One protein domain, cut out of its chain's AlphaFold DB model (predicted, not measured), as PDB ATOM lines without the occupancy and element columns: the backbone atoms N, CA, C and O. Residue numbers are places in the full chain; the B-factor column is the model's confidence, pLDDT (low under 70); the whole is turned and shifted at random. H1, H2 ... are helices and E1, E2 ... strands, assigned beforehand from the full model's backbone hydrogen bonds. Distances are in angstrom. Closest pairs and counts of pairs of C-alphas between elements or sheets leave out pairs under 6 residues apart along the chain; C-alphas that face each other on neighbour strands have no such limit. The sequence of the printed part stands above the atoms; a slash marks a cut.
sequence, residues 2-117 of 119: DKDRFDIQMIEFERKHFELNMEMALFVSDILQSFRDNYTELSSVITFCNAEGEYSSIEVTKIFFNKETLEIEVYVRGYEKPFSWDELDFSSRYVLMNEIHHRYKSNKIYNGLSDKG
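AT A GLANCE: This is residues 2 to 117 of the 119 residues of an uncharacterized protein of Spirochaetes bacterium ADurb.Bin218 (UniProt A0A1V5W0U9). A small, strongly twisted sheet of three strands, E1, E2 and E3, has two long helices over one face, H1 with its last residues 25 to 33 and H2 with its residues 90 to 104. The helices run the same way, and their free parts stick out from opposite ends of the body, residues 2 to 16 of H1 at one end and residues 108 to 117 of H2 at the other. The printed part has 116 residues, with the named elements in the order H1 E1 E2 E3 H2; the sheet has the order E1 - E2 - E3, all antiparallel, and the class is mixed, helices and strands. The whole is loose, with a radius of gyration of the C-alphas of 17.1 A, and elongated, spanning 65 by 34 by 26 A.

HOW THE PARTS SIT: Strands E1, residues 39 to 49, E2, residues 55 to 66, and E3, residues 71 to 76, form a meander, each strand the antiparallel neighbour of the one before. In the hairpin of E1 and E2, N 42 and O 61 are 2.9 A apart and N 58 and O 46 2.9 A, both within hydrogen-bond range. E1 bends by 81 degrees at residue 43 and E2 by 74 degrees at residue 61. In the hairpin of E2 and E3, N 73 and O 64 are within hydrogen-bond range at 2.8 A. Helices H1, residues 2 to 33, and H2, residues 90 to 117, are on the same face of the sheet, two layers, helices on one face of a sheet. H2 has a height over the sheet of 10.9 A and runs along the strands, at 19 degrees to E1 on the local plane; the closest C-alphas of H2 and E1 are those of Ser 92 and Ile 46, 5.5 A apart. H1 has a height over the sheet of 12.9 A and runs slantwise to the strands, at 44 degrees to E2 on the local plane; its closest C-alpha to E2 is that of Ser 29, 6.1 A from that of Phe 65. H1 touches H2 with residues 21 to 31 alone, the closest C-alphas being those of Val 28 and Met 97, 6.1 A apart, at a shallow tilt of 33 degrees, only just short of steep. Every O i to N i+4 pair is within hydrogen-bond range in H1, and 23 of 24 in H2.

IN THESE COORDINATES: H1 begins at C-alpha 2 (74.025, 82.330, 156.075) and is 46.8 A long from first to last C-alpha. E1 measures 25.2 A, E2 28.1 A and E3 15.8 A. H2, 40.9 A long, ends at C-alpha 117 (103.520, 139.598, 148.880).

THE WHOLE: The C-alphas of Asp 2 and Gly 117, the two farthest apart, are 64.8 A from each other. The printed part has no cut. The link from E3 to H2, residues 77 to 89, is long; residues 83 to 84 in it pair antiparallel with residues 73 to 74 of E3. The mean pLDDT of the printed part is 90.1, with residue 2 and residues 112 to 117 under 70.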
ATOM      1  N   ASP A   2      74.092  81.084 156.874       65.44
ATOM      2  CA  ASP A   2      74.025  82.330 156.075       65.44
ATOM      3  C   ASP A   2      73.489  83.542 156.852       65.44
ATOM      4  O   ASP A   2      73.989  84.652 156.683       65.44
ATOM      5  N   LYS A   3      72.527  83.321 157.757       71.44
ATOM      6  CA  LYS A   3      72.004  84.361 158.656       71.44
ATOM      7  C   LYS A   3      73.091  84.898 159.596       71.44
ATOM      8  O   LYS A   3      73.298  86.099 159.658       71.44
ATOM      9  N   ASP A   4      73.863  84.000 160.209       80.94
ATOM     10  CA  ASP A   4      74.953  84.368 161.122       80.94
ATOM     11  C   ASP A   4      76.049  85.173 160.405       80.94
ATOM     12  O   ASP A   4      76.619  86.101 160.969       80.94
ATOM     13  N   ARG A   5      76.321  84.862 159.131       87.19
ATOM     14  CA  ARG A   5      77.269  85.621 158.306       87.19
ATOM     15  C   ARG A   5      76.754  87.024 157.982       87.19
ATOM     16  O   ARG A   5      77.536  87.968 158.054       87.19
ATOM     17  N   PHE A   6      75.483  87.153 157.606       89.19
ATOM     18  CA  PHE A   6      74.871  88.453 157.330       89.19
ATOM     19  C   PHE A   6      74.848  89.333 158.583       89.19
ATOM     20  O   PHE A   6      75.248  90.492 158.518       89.19
ATOM     21  N   ASP A   7      74.475  88.764 159.730       92.25
ATOM     22  CA  ASP A   7      74.430  89.480 161.006       92.25
ATOM     23  C   ASP A   7      75.833  89.973 161.414       92.25
ATOM     24  O   ASP A   7      75.998  91.133 161.787       92.25
ATOM     25  N   ILE A   8      76.876  89.143 161.250       93.19
ATOM     26  CA  ILE A   8      78.273  89.559 161.482       93.19
ATOM     27  C   ILE A   8      78.676  90.708 160.548       93.19
ATOM     28  O   ILE A   8      79.282  91.681 160.994       93.19
ATOM     29  N   GLN A   9      78.332  90.624 159.260       94.00
ATOM     30  CA  GLN A   9      78.637  91.686 158.297       94.00
ATOM     31  C   GLN A   9      77.918  92.994 158.634       94.00
ATOM     32  O   GLN A   9      78.510  94.062 158.486       94.00
ATOM     33  N   MET A  10      76.672  92.917 159.105       94.00
ATOM     34  CA  MET A  10      75.913  94.088 159.529       94.00
ATOM     35  C   MET A  10      76.568  94.763 160.736       94.00
ATOM     36  O   MET A  10      76.797  95.967 160.708       94.00
ATOM     37  N   ILE A  11      76.976  93.983 161.742       94.38
ATOM     38  CA  ILE A  11      77.688  94.497 162.922       94.38
ATOM     39  C   ILE A  11      78.997  95.187 162.519       94.38
ATOM     40  O   ILE A  11      79.315  96.274 163.002       94.38
ATOM     41  N   GLU A  12      79.777  94.577 161.622       95.75
ATOM     42  CA  GLU A  12      81.011  95.193 161.125       95.75
ATOM     43  C   GLU A  12      80.747  96.497 160.365       95.75
ATOM     44  O   GLU A  12      81.534  97.442 160.473       95.75
ATOM     45  N   PHE A  13      79.662  96.548 159.595       94.94
ATOM     46  CA  PHE A  13      79.256  97.741 158.865       94.94
ATOM     47  C   PHE A  13      78.844  98.865 159.819       94.94
ATOM     48  O   PHE A  13      79.359  99.975 159.700       94.94
ATOM     49  N   GLU A  14      77.988  98.576 160.799       93.69
ATOM     50  CA  GLU A  14      77.559  99.538 161.819       93.69
ATOM     51  C   GLU A  14      78.745 100.080 162.620       93.69
ATOM     52  O   GLU A  14      78.835 101.288 162.844       93.69
ATOM     53  N   ARG A  15      79.709  99.218 162.978       95.62
ATOM     54  CA  ARG A  15      80.928  99.642 163.678       95.62
ATOM     55  C   ARG A  15      81.740 100.633 162.849       95.62
ATOM     56  O   ARG A  15      82.079 101.704 163.341       95.62
ATOM     57  N   LYS A  16      82.016 100.304 161.584       96.12
ATOM     58  CA  LYS A  16      82.753 101.197 160.674       96.12
ATOM     59  C   LYS A  16      82.001 102.500 160.429       96.12
ATOM     60  O   LYS A  16      82.616 103.557 160.343       96.12
ATOM     61  N   HIS A  17      80.677 102.431 160.315       93.25
ATOM     62  CA  HIS A  17      79.842 103.613 160.159       93.25
ATOM     63  C   HIS A  17      79.940 104.523 161.389       93.25
ATOM     64  O   HIS A  17      80.106 105.732 161.243       93.25
ATOM     65  N   PHE A  18      79.894 103.967 162.600       92.88
ATOM     66  CA  PHE A  18      80.081 104.730 163.833       92.88
ATOM     67  C   PHE A  18      81.476 105.372 163.917       92.88
ATOM     68  O   PHE A  18      81.572 106.577 164.144       92.88
ATOM     69  N   GLU A  19      82.539 104.600 163.656       95.50
ATOM     70  CA  GLU A  19      83.927 105.091 163.612       95.50
ATOM     71  C   GLU A  19      84.069 106.275 162.640       95.50
ATOM     72  O   GLU A  19      84.583 107.330 163.009       95.50
ATOM     73  N   LEU A  20      83.522 106.146 161.428       94.75
ATOM     74  CA  LEU A  20      83.574 107.198 160.418       94.75
ATOM     75  C   LEU A  20      82.839 108.474 160.857       94.75
ATOM     76  O   LEU A  20      83.330 109.575 160.623       94.75
ATOM     77  N   ASN A  21      81.685 108.350 161.520       93.62
ATOM     78  CA  ASN A  21      80.964 109.514 162.045       93.62
ATOM     79  C   ASN A  21      81.777 110.256 163.115       93.62
ATOM     80  O   ASN A  21      81.804 111.489 163.112       93.62
ATOM     81  N   MET A  22      82.476 109.523 163.987       94.31
ATOM     82  CA  MET A  22      83.371 110.126 164.975       94.31
ATOM     83  C   MET A  22      84.546 110.847 164.310       94.31
ATOM     84  O   MET A  22      84.844 111.988 164.661       94.31
ATOM     85  N   GLU A  23      85.196 110.213 163.331       96.12
ATOM     86  CA  GLU A  23      86.304 110.823 162.588       96.12
ATOM     87  C   GLU A  23      85.871 112.108 161.874       96.12
ATOM     88  O   GLU A  23      86.591 113.106 161.908       96.12
ATOM     89  N   MET A  24      84.671 112.122 161.285       96.12
ATOM     90  CA  MET A  24      84.103 113.321 160.666       96.12
ATOM     91  C   MET A  24      83.903 114.454 161.680       96.12
ATOM     92  O   MET A  24      84.273 115.594 161.396       96.12
ATOM     93  N   ALA A  25      83.347 114.162 162.859       96.50
ATOM     94  CA  ALA A  25      83.146 115.164 163.909       96.50
ATOM     95  C   ALA A  25      84.482 115.721 164.441       96.50
ATOM     96  O   ALA A  25      84.635 116.935 164.602       96.50
ATOM     97  N   LEU A  26      85.482 114.858 164.645       96.81
ATOM     98  CA  LEU A  26      86.828 115.273 165.049       96.81
ATOM     99  C   LEU A  26      87.468 116.175 163.992       96.81
ATOM    100  O   LEU A  26      87.906 117.277 164.303       96.81
ATOM    101  N   PHE A  27      87.430 115.764 162.727       97.12
ATOM    102  CA  PHE A  27      87.986 116.549 161.632       97.12
ATOM    103  C   PHE A  27      87.328 117.932 161.503       97.12
ATOM    104  O   PHE A  27      88.015 118.942 161.326       97.12
ATOM    105  N   VAL A  28      85.998 118.001 161.619       97.56
ATOM    106  CA  VAL A  28      85.266 119.274 161.571       97.56
ATOM    107  C   VAL A  28      85.599 120.148 162.777       97.56
ATOM    108  O   VAL A  28      85.883 121.333 162.594       97.56
ATOM    109  N   SER A  29      85.607 119.597 163.993       97.12
ATOM    110  CA  SER A  29      85.932 120.376 165.193       97.12
ATOM    111  C   SER A  29      87.373 120.899 165.167       97.12
ATOM    112  O   SER A  29      87.590 122.061 165.506       97.12
ATOM    113  N   ASP A  30      88.344 120.123 164.680       96.50
ATOM    114  CA  ASP A  30      89.733 120.568 164.491       96.50
ATOM    115  C   ASP A  30      89.834 121.748 163.515       96.50
ATOM    116  O   ASP A  30      90.513 122.745 163.792       96.50
ATOM    117  N   ILE A  31      89.124 121.684 162.381       96.31
ATOM    118  CA  ILE A  31      89.087 122.800 161.431       96.31
ATOM    119  C   ILE A  31      88.440 124.028 162.069       96.31
ATOM    120  O   ILE A  31      88.998 125.124 161.973       96.31
ATOM    121  N   LEU A  32      87.288 123.869 162.719       96.94
ATOM    122  CA  LEU A  32      86.565 124.983 163.329       96.94
ATOM    123  C   LEU A  32      87.422 125.670 164.391       96.94
ATOM    124  O   LEU A  32      87.542 126.889 164.361       96.94
ATOM    125  N   GLN A  33      88.101 124.908 165.251       95.50
ATOM    126  CA  GLN A  33      89.024 125.433 166.265       95.50
ATOM    127  C   GLN A  33      90.212 126.214 165.685       95.50
ATOM    128  O   GLN A  33      90.816 127.017 166.397       95.50
ATOM    129  N   SER A  34      90.556 126.002 164.412       93.38
ATOM    130  CA  SER A  34      91.587 126.789 163.727       93.38
ATOM    131  C   SER A  34      91.109 128.188 163.308       93.38
ATOM    132  O   SER A  34      91.934 129.053 163.000       93.38
ATOM    133  N   PHE A  35      89.795 128.429 163.292       91.56
ATOM    134  CA  PHE A  35      89.213 129.746 163.046       91.56
ATOM    135  C   PHE A  35      89.162 130.575 164.334       91.56
ATOM    136  O   PHE A  35      89.008 130.044 165.430       91.56
ATOM    137  N   ARG A  36      89.264 131.904 164.189       86.81
ATOM    138  CA  ARG A  36      89.412 132.860 165.304       86.81
ATOM    139  C   ARG A  36      88.367 132.688 166.413       86.81
ATOM    140  O   ARG A  36      88.713 132.797 167.583       86.81
ATOM    141  N   ASP A  37      87.132 132.378 166.033       92.00
ATOM    142  CA  ASP A  37      85.976 132.316 166.932       92.00
ATOM    143  C   ASP A  37      85.317 130.921 166.939       92.00
ATOM    144  O   ASP A  37      84.147 130.770 167.279       92.00
ATOM    145  N   ASN A  38      86.054 129.886 166.525       96.38
ATOM    146  CA  ASN A  38      85.576 128.505 166.400       96.38
ATOM    147  C   ASN A  38      84.356 128.311 165.476       96.38
ATOM    148  O   ASN A  38      83.644 127.316 165.604       96.38
ATOM    149  N   TYR A  39      84.074 129.248 164.564       96.06
ATOM    150  CA  TYR A  39      82.973 129.119 163.608       96.06
ATOM    151  C   TYR A  39      83.399 129.418 162.180       96.06
ATOM    152  O   TYR A  39      84.389 130.105 161.920       96.06
ATOM    153  N   THR A  40      82.584 128.938 161.249       95.25
ATOM    154  CA  THR A  40      82.549 129.439 159.882       95.25
ATOM    155  C   THR A  40      81.108 129.736 159.487       95.25
ATOM    156  O   THR A  40      80.183 129.014 159.862       95.25
ATOM    157  N   GLU A  41      80.893 130.830 158.767       94.75
ATOM    158  CA  GLU A  41      79.626 131.036 158.064       94.75
ATOM    159  C   GLU A  41      79.611 130.131 156.838       94.75
ATOM    160  O   GLU A  41      80.666 129.777 156.320       94.75
ATOM    161  N   LEU A  42      78.444 129.734 156.355       91.75
ATOM    162  CA  LEU A  42      78.289 129.080 155.058       91.75
ATOM    163  C   LEU A  42      76.905 129.381 154.490       91.75
ATOM    164  O   LEU A  42      76.083 130.009 155.137       91.75
ATOM    165  N   SER A  43      76.695 129.019 153.232       91.12
ATOM    166  CA  SER A  43      75.408 129.150 152.551       91.12
ATOM    167  C   SER A  43      75.167 127.844 151.810       91.12
ATOM    168  O   SER A  43      75.117 127.811 150.582       91.12
ATOM    169  N   SER A  44      75.141 126.754 152.572       92.62
ATOM    170  CA  SER A  44      75.045 125.403 152.027       92.62
ATOM    171  C   SER A  44      73.642 124.877 152.242       92.62
ATOM    172  O   SER A  44      73.134 124.874 153.363       92.62
ATOM    173  N   VAL A  45      73.022 124.415 151.162       93.69
ATOM    174  CA  VAL A  45      71.742 123.717 151.240       93.69
ATOM    175  C   VAL A  45      72.033 122.237 151.425       93.69
ATOM    176  O   VAL A  45      72.668 121.619 150.572       93.69
ATOM    177  N   ILE A  46      71.573 121.679 152.539       92.12
ATOM    178  CA  ILE A  46      71.598 120.236 152.781       92.12
ATOM    179  C   ILE A  46      70.180 119.699 152.699       92.12
ATOM    180  O   ILE A  46      69.215 120.397 153.009       92.12
ATOM    181  N   THR A  47      70.060 118.459 152.244       89.12
ATOM    182  CA  THR A  47      68.793 117.733 152.251       89.12
ATOM    183  C   THR A  47      68.923 116.619 153.260       89.12
ATOM    184  O   THR A  47      69.881 115.854 153.175       89.12
ATOM    185  N   PHE A  48      67.974 116.540 154.182       79.81
ATOM    186  CA  PHE A  48      67.942 115.497 155.190       79.81
ATOM    187  C   PHE A  48      66.583 114.805 155.217       79.81
ATOM    188  O   PHE A  48      65.564 115.379 154.822       79.81
ATOM    189  N   CYS A  49      66.590 113.553 155.664       78.38
ATOM    190  CA  CYS A  49      65.369 112.819 155.974       78.38
ATOM    191  C   CYS A  49      64.940 113.158 157.405       78.38
ATOM    192  O   CYS A  49      65.697 112.919 158.349       78.38
ATOM    193  N   ASN A  50      63.756 113.745 157.575       73.69
ATOM    194  CA  ASN A  50      63.236 114.055 158.903       73.69
ATOM    195  C   ASN A  50      62.715 112.784 159.612       73.69
ATOM    196  O   ASN A  50      62.656 111.696 159.037       73.69
ATOM    197  N   ALA A  51      62.308 112.920 160.877       74.62
ATOM    198  CA  ALA A  51      61.789 111.800 161.671       74.62
ATOM    199  C   ALA A  51      60.496 111.171 161.103       74.62
ATOM    200  O   ALA A  51      60.149 110.050 161.472       74.62
ATOM    201  N   GLU A  52      59.795 111.874 160.211       80.56
ATOM    202  CA  GLU A  52      58.564 111.426 159.549       80.56
ATOM    203  C   GLU A  52      58.850 110.697 158.221       80.56
ATOM    204  O   GLU A  52      57.935 110.172 157.589       80.56
ATOM    205  N   GLY A  53      60.122 110.606 157.816       78.62
ATOM    206  CA  GLY A  53      60.542 109.970 156.569       78.62
ATOM    207  C   GLY A  53      60.446 110.881 155.343       78.62
ATOM    208  O   GLY A  53      60.603 110.407 154.216       78.62
ATOM    209  N   GLU A  54      60.183 112.175 155.537       84.12
ATOM    210  CA  GLU A  54      60.098 113.151 154.455       84.12
ATOM    211  C   GLU A  54      61.454 113.811 154.193       84.12
ATOM    212  O   GLU A  54      62.210 114.148 155.109       84.12
ATOM    213  N   TYR A  55      61.750 114.044 152.914       82.00
ATOM    214  CA  TYR A  55      62.942 114.775 152.502       82.00
ATOM    215  C   TYR A  55      62.695 116.274 152.604       82.00
ATOM    216  O   TYR A  55      61.835 116.823 151.916       82.00
ATOM    217  N   SER A  56      63.489 116.938 153.435       83.31
ATOM    218  CA  SER A  56      63.460 118.387 153.606       83.31
ATOM    219  C   SER A  56      64.814 118.986 153.262       83.31
ATOM    220  O   SER A  56      65.856 118.412 153.574       83.31
ATOM    221  N   SER A  57      64.806 120.161 152.635       90.50
ATOM    222  CA  SER A  57      66.021 120.933 152.384       90.50
ATOM    223  C   SER A  57      66.093 122.118 153.333       90.50
ATOM    224  O   SER A  57      65.124 122.860 153.494       90.50
ATOM    225  N   ILE A  58      67.256 122.306 153.942       91.44
ATOM    226  CA  ILE A  58      67.531 123.401 154.866       91.44
ATOM    227  C   ILE A  58      68.800 124.132 154.452       91.44
ATOM    228  O   ILE A  58      69.733 123.541 153.909       91.44
ATOM    229  N   GLU A  59      68.830 125.434 154.707       95.38
ATOM    230  CA  GLU A  59      69.988 126.275 154.425       95.38
ATOM    231  C   GLU A  59      70.792 126.483 155.706       95.38
ATOM    232  O   GLU A  59      70.344 127.161 156.634       95.38
ATOM    233  N   VAL A  60      71.989 125.907 155.746       96.69
ATOM    234  CA  VAL A  60      72.940 126.090 156.841       96.69
ATOM    235  C   VAL A  60      73.675 127.406 156.639       96.69
ATOM    236  O   VAL A  60      74.336 127.608 155.619       96.69
ATOM    237  N   THR A  61      73.566 128.285 157.633       97.06
ATOM    238  CA  THR A  61      74.121 129.645 157.604       97.06
ATOM    239  C   THR A  61      75.433 129.764 158.370       97.06
ATOM    240  O   THR A  61      76.258 130.630 158.082       97.06
ATOM    241  N   LYS A  62      75.635 128.917 159.382       96.62
ATOM    242  CA  LYS A  62      76.822 128.944 160.241       96.62
ATOM    243  C   LYS A  62      77.022 127.590 160.907       96.62
ATOM    244  O   LYS A  62      76.059 126.935 161.282       96.62
ATOM    245  N   ILE A  63      78.278 127.201 161.087       97.62
ATOM    246  CA  ILE A  63      78.658 126.061 161.921       97.62
ATOM    247  C   ILE A  63      79.658 126.552 162.956       97.62
ATOM    248  O   ILE A  63      80.611 127.253 162.613       97.62
ATOM    249  N   PHE A  64      79.422 126.204 164.216       97.88
ATOM    250  CA  PHE A  64      80.204 126.645 165.364       97.88
ATOM    251  C   PHE A  64      80.580 125.453 166.232       97.88
ATOM    252  O   PHE A  64      79.756 124.587 166.487       97.88
ATOM    253  N   PHE A  65      81.822 125.423 166.699       98.19
ATOM    254  CA  PHE A  65      82.253 124.477 167.713       98.19
ATOM    255  C   PHE A  65      82.197 125.136 169.091       98.19
ATOM    256  O   PHE A  65      82.991 126.034 169.403       98.19
ATOM    257  N   ASN A  66      81.258 124.675 169.912       96.38
ATOM    258  CA  ASN A  66      81.082 125.131 171.275       96.38
ATOM    259  C   ASN A  66      82.095 124.427 172.188       96.38
ATOM    260  O   ASN A  66      81.992 123.237 172.471       96.38
ATOM    261  N   LYS A  67      83.094 125.174 172.666       94.06
ATOM    262  CA  LYS A  67      84.162 124.636 173.525       94.06
ATOM    263  C   LYS A  67      83.701 124.279 174.938       94.06
ATOM    264  O   LYS A  67      84.390 123.513 175.603       94.06
ATOM    265  N   GLU A  68      82.589 124.844 175.403       94.50
ATOM    266  CA  GLU A  68      82.062 124.566 176.742       94.50
ATOM    267  C   GLU A  68      81.313 123.233 176.770       94.50
ATOM    268  O   GLU A  68      81.477 122.460 177.711       94.50
ATOM    269  N   THR A  69      80.538 122.945 175.720       95.06
ATOM    270  CA  THR A  69      79.767 121.697 175.599       95.06
ATOM    271  C   THR A  69      80.488 120.608 174.805       95.06
ATOM    272  O   THR A  69      80.102 119.448 174.893       95.06
ATOM    273  N   LEU A  70      81.561 120.956 174.084       94.81
ATOM    274  CA  LEU A  70      82.272 120.091 173.131       94.81
ATOM    275  C   LEU A  70      81.389 119.614 171.968       94.81
ATOM    276  O   LEU A  70      81.641 118.563 171.379       94.81
ATOM    277  N   GLU A  71      80.383 120.408 171.610       96.19
ATOM    278  CA  GLU A  71      79.427 120.092 170.551       96.19
ATOM    279  C   GLU A  71      79.635 120.978 169.320       96.19
ATOM    280  O   GLU A  71      80.089 122.124 169.398       96.19
ATOM    281  N   ILE A  72      79.284 120.437 168.154       98.12
ATOM    282  CA  ILE A  72      79.228 121.193 166.906       98.12
ATOM    283  C   ILE A  72      77.774 121.620 166.687       98.12
ATOM    284  O   ILE A  72      76.892 120.790 166.478       98.12
ATOM    285  N   GLU A  73      77.548 122.927 166.711       97.81
ATOM    286  CA  GLU A  73      76.258 123.571 166.499       97.81
ATOM    287  C   GLU A  73      76.099 123.985 165.031       97.81
ATOM    288  O   GLU A  73      76.945 124.684 164.459       97.81
ATOM    289  N   VAL A  74      74.979 123.593 164.427       96.88
ATOM    290  CA  VAL A  74      74.631 123.865 163.031       96.88
ATOM    291  C   VAL A  74      73.457 124.837 162.989       96.88
ATOM    292  O   VAL A  74      72.315 124.498 163.288       96.88
ATOM    293  N   TYR A  75      73.741 126.075 162.602       97.06
ATOM    294  CA  TYR A  75      72.756 127.146 162.506       97.06
ATOM    295  C   TYR A  75      72.083 127.107 161.142       97.06
ATOM    296  O   TYR A  75      72.750 127.112 160.103       97.06
ATOM    297  N   VAL A  76      70.755 127.115 161.158       94.94
ATOM    298  CA  VAL A  76      69.920 126.938 159.973       94.94
ATOM    299  C   VAL A  76      68.994 128.133 159.808       94.94
ATOM    300  O   VAL A  76      68.376 128.600 160.766       94.94
ATOM    301  N   ARG A  77      68.864 128.628 158.576       94.50
ATOM    302  CA  ARG A  77      67.960 129.736 158.267       94.50
ATOM    303  C   ARG A  77      66.518 129.362 158.613       94.50
ATOM    304  O   ARG A  77      66.007 128.345 158.157       94.50
ATOM    305  N   GLY A  78      65.855 130.235 159.367       92.06
ATOM    306  CA  GLY A  78      64.454 130.062 159.760       92.06
ATOM    307  C   GLY A  78      64.242 129.231 161.027       92.06
ATOM    308  O   GLY A  78      63.099 129.085 161.444       92.06
ATOM    309  N   TYR A  79      65.311 128.742 161.661       91.12
ATOM    310  CA  TYR A  79      65.250 128.034 162.939       91.12
ATOM    311  C   TYR A  79      65.893 128.886 164.039       91.12
ATOM    312  O   TYR A  79      66.971 129.445 163.853       91.12
ATOM    313  N   GLU A  80      65.224 129.003 165.189       92.12
ATOM    314  CA  GLU A  80      65.731 129.788 166.329       92.12
ATOM    315  C   GLU A  80      66.844 129.069 167.097       92.12
ATOM    316  O   GLU A  80      67.706 129.713 167.692       92.12
ATOM    317  N   LYS A  81      66.820 127.733 167.095       94.12
ATOM    318  CA  LYS A  81      67.805 126.892 167.775       94.12
ATOM    319  C   LYS A  81      68.704 126.207 166.751       94.12
ATOM    320  O   LYS A  81      68.188 125.750 165.729       94.12
ATOM    321  N   PRO A  82      70.020 126.126 167.011       95.31
ATOM    322  CA  PRO A  82      70.899 125.323 166.183       95.31
ATOM    323  C   PRO A  82      70.568 123.839 166.354       95.31
ATOM    324  O   PRO A  82      70.113 123.410 167.414       95.31
ATOM    325  N   PHE A  83      70.832 123.077 165.302       94.12
ATOM    326  CA  PHE A  83      70.853 121.622 165.354       94.12
ATOM    327  C   PHE A  83      72.198 121.156 165.909       94.12
ATOM    328  O   PHE A  83      73.228 121.801 165.677       94.12
ATOM    329  N   SER A  84      72.209 120.019 166.594       95.00
ATOM    330  CA  SER A  84      73.457 119.314 166.877       95.00
ATOM    331  C   SER A  84      73.949 118.616 165.611       95.00
ATOM    332  O   SER A  84      73.167 118.090 164.819       95.00
ATOM    333  N   TRP A  85      75.263 118.581 165.410       95.00
ATOM    334  CA  TRP A  85      75.882 117.852 164.303       95.00
ATOM    335  C   TRP A  85      75.426 116.394 164.210       95.00
ATOM    336  O   TRP A  85      75.226 115.886 163.108       95.00
ATOM    337  N   ASP A  86      75.210 115.739 165.350       91.44
ATOM    338  CA  ASP A  86      74.796 114.336 165.398       91.44
ATOM    339  C   ASP A  86      73.317 114.116 165.049       91.44
ATOM    340  O   ASP A  86      72.925 112.990 164.746       91.44
ATOM    341  N   GLU A  87      72.504 115.179 165.019       89.69
ATOM    342  CA  GLU A  87      71.117 115.129 164.535       89.69
ATOM    343  C   GLU A  87      71.043 115.070 163.003       89.69
ATOM    344  O   GLU A  87      70.001 114.733 162.439       89.69
ATOM    345  N   LEU A  88      72.140 115.385 162.311       89.94
ATOM    346  CA  LEU A  88      72.195 115.356 160.858       89.94
ATOM    347  C   LEU A  88      72.470 113.943 160.335       89.94
ATOM    348  O   LEU A  88      73.331 113.203 160.831       89.94
ATOM    349  N   ASP A  89      71.800 113.589 159.239       89.25
ATOM    350  CA  ASP A  89      72.123 112.357 158.530       89.25
ATOM    351  C   ASP A  89      73.558 112.372 157.976       89.25
ATOM    352  O   ASP A  89      74.215 113.412 157.831       89.25
ATOM    353  N   PHE A  90      74.082 111.176 157.706       90.19
ATOM    354  CA  PHE A  90      75.462 110.996 157.259       90.19
ATOM    355  C   PHE A  90      75.771 111.806 155.987       90.19
ATOM    356  O   PHE A  90      76.817 112.451 155.889       90.19
ATOM    357  N   SER A  91      74.843 111.820 155.026       90.50
ATOM    358  CA  SER A  91      74.973 112.578 153.776       90.50
ATOM    359  C   SER A  91      75.115 114.077 154.012       90.50
ATOM    360  O   SER A  91      75.996 114.712 153.430       90.50
ATOM    361  N   SER A  92      74.291 114.642 154.890       92.88
ATOM    362  CA  SER A  92      74.307 116.062 155.231       92.88
ATOM    363  C   SER A  92      75.618 116.443 155.905       92.88
ATOM    364  O   SER A  92      76.268 117.404 155.491       92.88
ATOM    365  N   ARG A  93      76.067 115.641 156.879       94.44
ATOM    366  CA  ARG A  93      77.370 115.837 157.529       94.44
ATOM    367  C   ARG A  93      78.518 115.800 156.530       94.44
ATOM    368  O   ARG A  93      79.417 116.633 156.600       94.44
ATOM    369  N   TYR A  94      78.480 114.880 155.569       94.25
ATOM    370  CA  TYR A  94      79.514 114.773 154.541       94.25
ATOM    371  C   TYR A  94      79.581 116.021 153.649       94.25
ATOM    372  O   TYR A  94      80.671 116.533 153.382       94.25
ATOM    373  N   VAL A  95      78.428 116.554 153.232       95.00
ATOM    374  CA  VAL A  95      78.354 117.806 152.461       95.00
ATOM    375  C   VAL A  95      78.941 118.969 153.260       95.00
ATOM    376  O   VAL A  95      79.830 119.664 152.767       95.00
ATOM    377  N   LEU A  96      78.505 119.152 154.509       96.12
ATOM    378  CA  LEU A  96      78.986 120.246 155.356       96.12
ATOM    379  C   LEU A  96      80.483 120.137 155.643       96.12
ATOM    380  O   LEU A  96      81.201 121.130 155.541       96.12
ATOM    381  N   MET A  97      80.977 118.936 155.945       96.69
ATOM    382  CA  MET A  97      82.400 118.683 156.165       96.69
ATOM    383  C   MET A  97      83.237 119.109 154.952       96.69
ATOM    384  O   MET A  97      84.261 119.778 155.113       96.69
ATOM    385  N   ASN A  98      82.804 118.752 153.740       95.56
ATOM    386  CA  ASN A  98      83.504 119.133 152.517       95.56
ATOM    387  C   ASN A  98      83.525 120.651 152.325       95.56
ATOM    388  O   ASN A  98      84.580 121.209 152.028       95.56
ATOM    389  N   GLU A  99      82.402 121.332 152.547       95.88
ATOM    390  CA  GLU A  99      82.319 122.795 152.453       95.88
ATOM    391  C   GLU A  99      83.236 123.497 153.466       95.88
ATOM    392  O   GLU A  99      84.000 124.403 153.112       95.88
ATOM    393  N   ILE A 100      83.240 123.036 154.720       95.88
ATOM    394  CA  ILE A 100      84.127 123.543 155.778       95.88
ATOM    395  C   ILE A 100      85.599 123.340 155.391       95.88
ATOM    396  O   ILE A 100      86.413 124.261 155.495       95.88
ATOM    397  N   HIS A 101      85.947 122.154 154.890       95.31
ATOM    398  CA  HIS A 101      87.300 121.836 154.443       95.31
ATOM    399  C   HIS A 101      87.737 122.690 153.246       95.31
ATOM    400  O   HIS A 101      88.870 123.183 153.221       95.31
ATOM    401  N   HIS A 102      86.847 122.920 152.279       93.19
ATOM    402  CA  HIS A 102      87.101 123.827 151.165       93.19
ATOM    403  C   HIS A 102      87.375 125.250 151.656       93.19
ATOM    404  O   HIS A 102      88.366 125.851 151.237       93.19
ATOM    405  N   ARG A 103      86.581 125.771 152.598       91.12
ATOM    406  CA  ARG A 103      86.817 127.095 153.201       91.12
ATOM    407  C   ARG A 103      88.146 127.172 153.939       91.12
ATOM    408  O   ARG A 103      88.890 128.133 153.752       91.12
ATOM    409  N   TYR A 104      88.483 126.152 154.723       93.00
ATOM    410  CA  TYR A 104      89.773 126.070 155.406       93.00
ATOM    411  C   TYR A 104      90.949 126.127 154.426       93.00
ATOM    412  O   TYR A 104      91.871 126.926 154.608       93.00
ATOM    413  N   LYS A 105      90.900 125.332 153.349       91.88
ATOM    414  CA  LYS A 105      91.931 125.341 152.305       91.88
ATOM    415  C   LYS A 105      92.032 126.695 151.616       91.88
ATOM    416  O   LYS A 105      93.140 127.207 151.480       91.88
ATOM    417  N   SER A 106      90.904 127.292 151.238       89.25
ATOM    418  CA  SER A 106      90.870 128.630 150.643       89.25
ATOM    419  C   SER A 106      91.521 129.662 151.565       89.25
ATOM    420  O   SER A 106      92.442 130.354 151.139       89.25
ATOM    421  N   ASN A 107      91.145 129.702 152.847       85.62
ATOM    422  CA  ASN A 107      91.732 130.617 153.833       85.62
ATOM    423  C   ASN A 107      93.247 130.417 153.984       85.62
ATOM    424  O   ASN A 107      94.003 131.386 154.005       85.62
ATOM    425  N   LYS A 108      93.718 129.163 154.044       85.12
ATOM    426  CA  LYS A 108      95.156 128.854 154.113       85.12
ATOM    427  C   LYS A 108      95.911 129.298 152.860       85.12
ATOM    428  O   LYS A 108      97.019 129.812 152.986       85.12
ATOM    429  N   ILE A 109      95.327 129.120 151.675       83.75
ATOM    430  CA  ILE A 109      95.925 129.561 150.410       83.75
ATOM    431  C   ILE A 109      96.005 131.088 150.367       83.75
ATOM    432  O   ILE A 109      97.077 131.619 150.096       83.75
ATOM    433  N   TYR A 110      94.913 131.795 150.672       74.50
ATOM    434  CA  TYR A 110      94.895 133.261 150.657       74.50
ATOM    435  C   TYR A 110      95.896 133.865 151.645       74.50
ATOM    436  O   TYR A 110      96.671 134.733 151.251       74.50
ATOM    437  N   ASN A 111      95.954 133.358 152.877       74.19
ATOM    438  CA  ASN A 111      96.930 133.828 153.864       74.19
ATOM    439  C   ASN A 111      98.373 133.497 153.437       74.19
ATOM    440  O   ASN A 111      99.273 134.322 153.541       74.19
ATOM    441  N   GLY A 112      98.601 132.313 152.861       69.69
ATOM    442  CA  GLY A 112      99.912 131.950 152.318       69.69
ATOM    443  C   GLY A 112     100.338 132.784 151.099       69.69
ATOM    444  O   GLY A 112     101.532 132.879 150.812       69.69
ATOM    445  N   LEU A 113      99.388 133.382 150.374       63.31
ATOM    446  CA  LEU A 113      99.652 134.328 149.287       63.31
ATOM    447  C   LEU A 113      99.915 135.746 149.815       63.31
ATOM    448  O   LEU A 113     100.806 136.407 149.286       63.31
ATOM    449  N   SER A 114      99.206 136.201 150.857       60.88
ATOM    450  CA  SER A 114      99.473 137.509 151.480       60.88
ATOM    451  C   SER A 114     100.860 137.572 152.115       60.88
ATOM    452  O   SER A 114     101.551 138.575 151.962       60.88
ATOM    453  N   ASP A 115     101.311 136.477 152.733       57.06
ATOM    454  CA  ASP A 115     102.630 136.406 153.374       57.06
ATOM    455  C   ASP A 115     103.784 136.441 152.357       57.06
ATOM    456  O   ASP A 115     104.880 136.906 152.662       57.06
ATOM    457  N   LYS A 116     103.545 135.999 151.115       55.81
ATOM    458  CA  LYS A 116     104.532 136.051 150.020       55.81
ATOM    459  C   LYS A 116     104.570 137.390 149.280       55.81
ATOM    460  O   LYS A 116     105.486 137.601 148.494       55.81
ATOM    461  N   GLY A 117     103.597 138.273 149.507       50.66
ATOM    462  CA  GLY A 117     103.520 139.598 148.880       50.66
ATOM    463  C   GLY A 117     104.258 140.710 149.634       50.66
ATOM    464  O   GLY A 117     104.224 141.852 149.185       50.66
TER     465      GLY A 117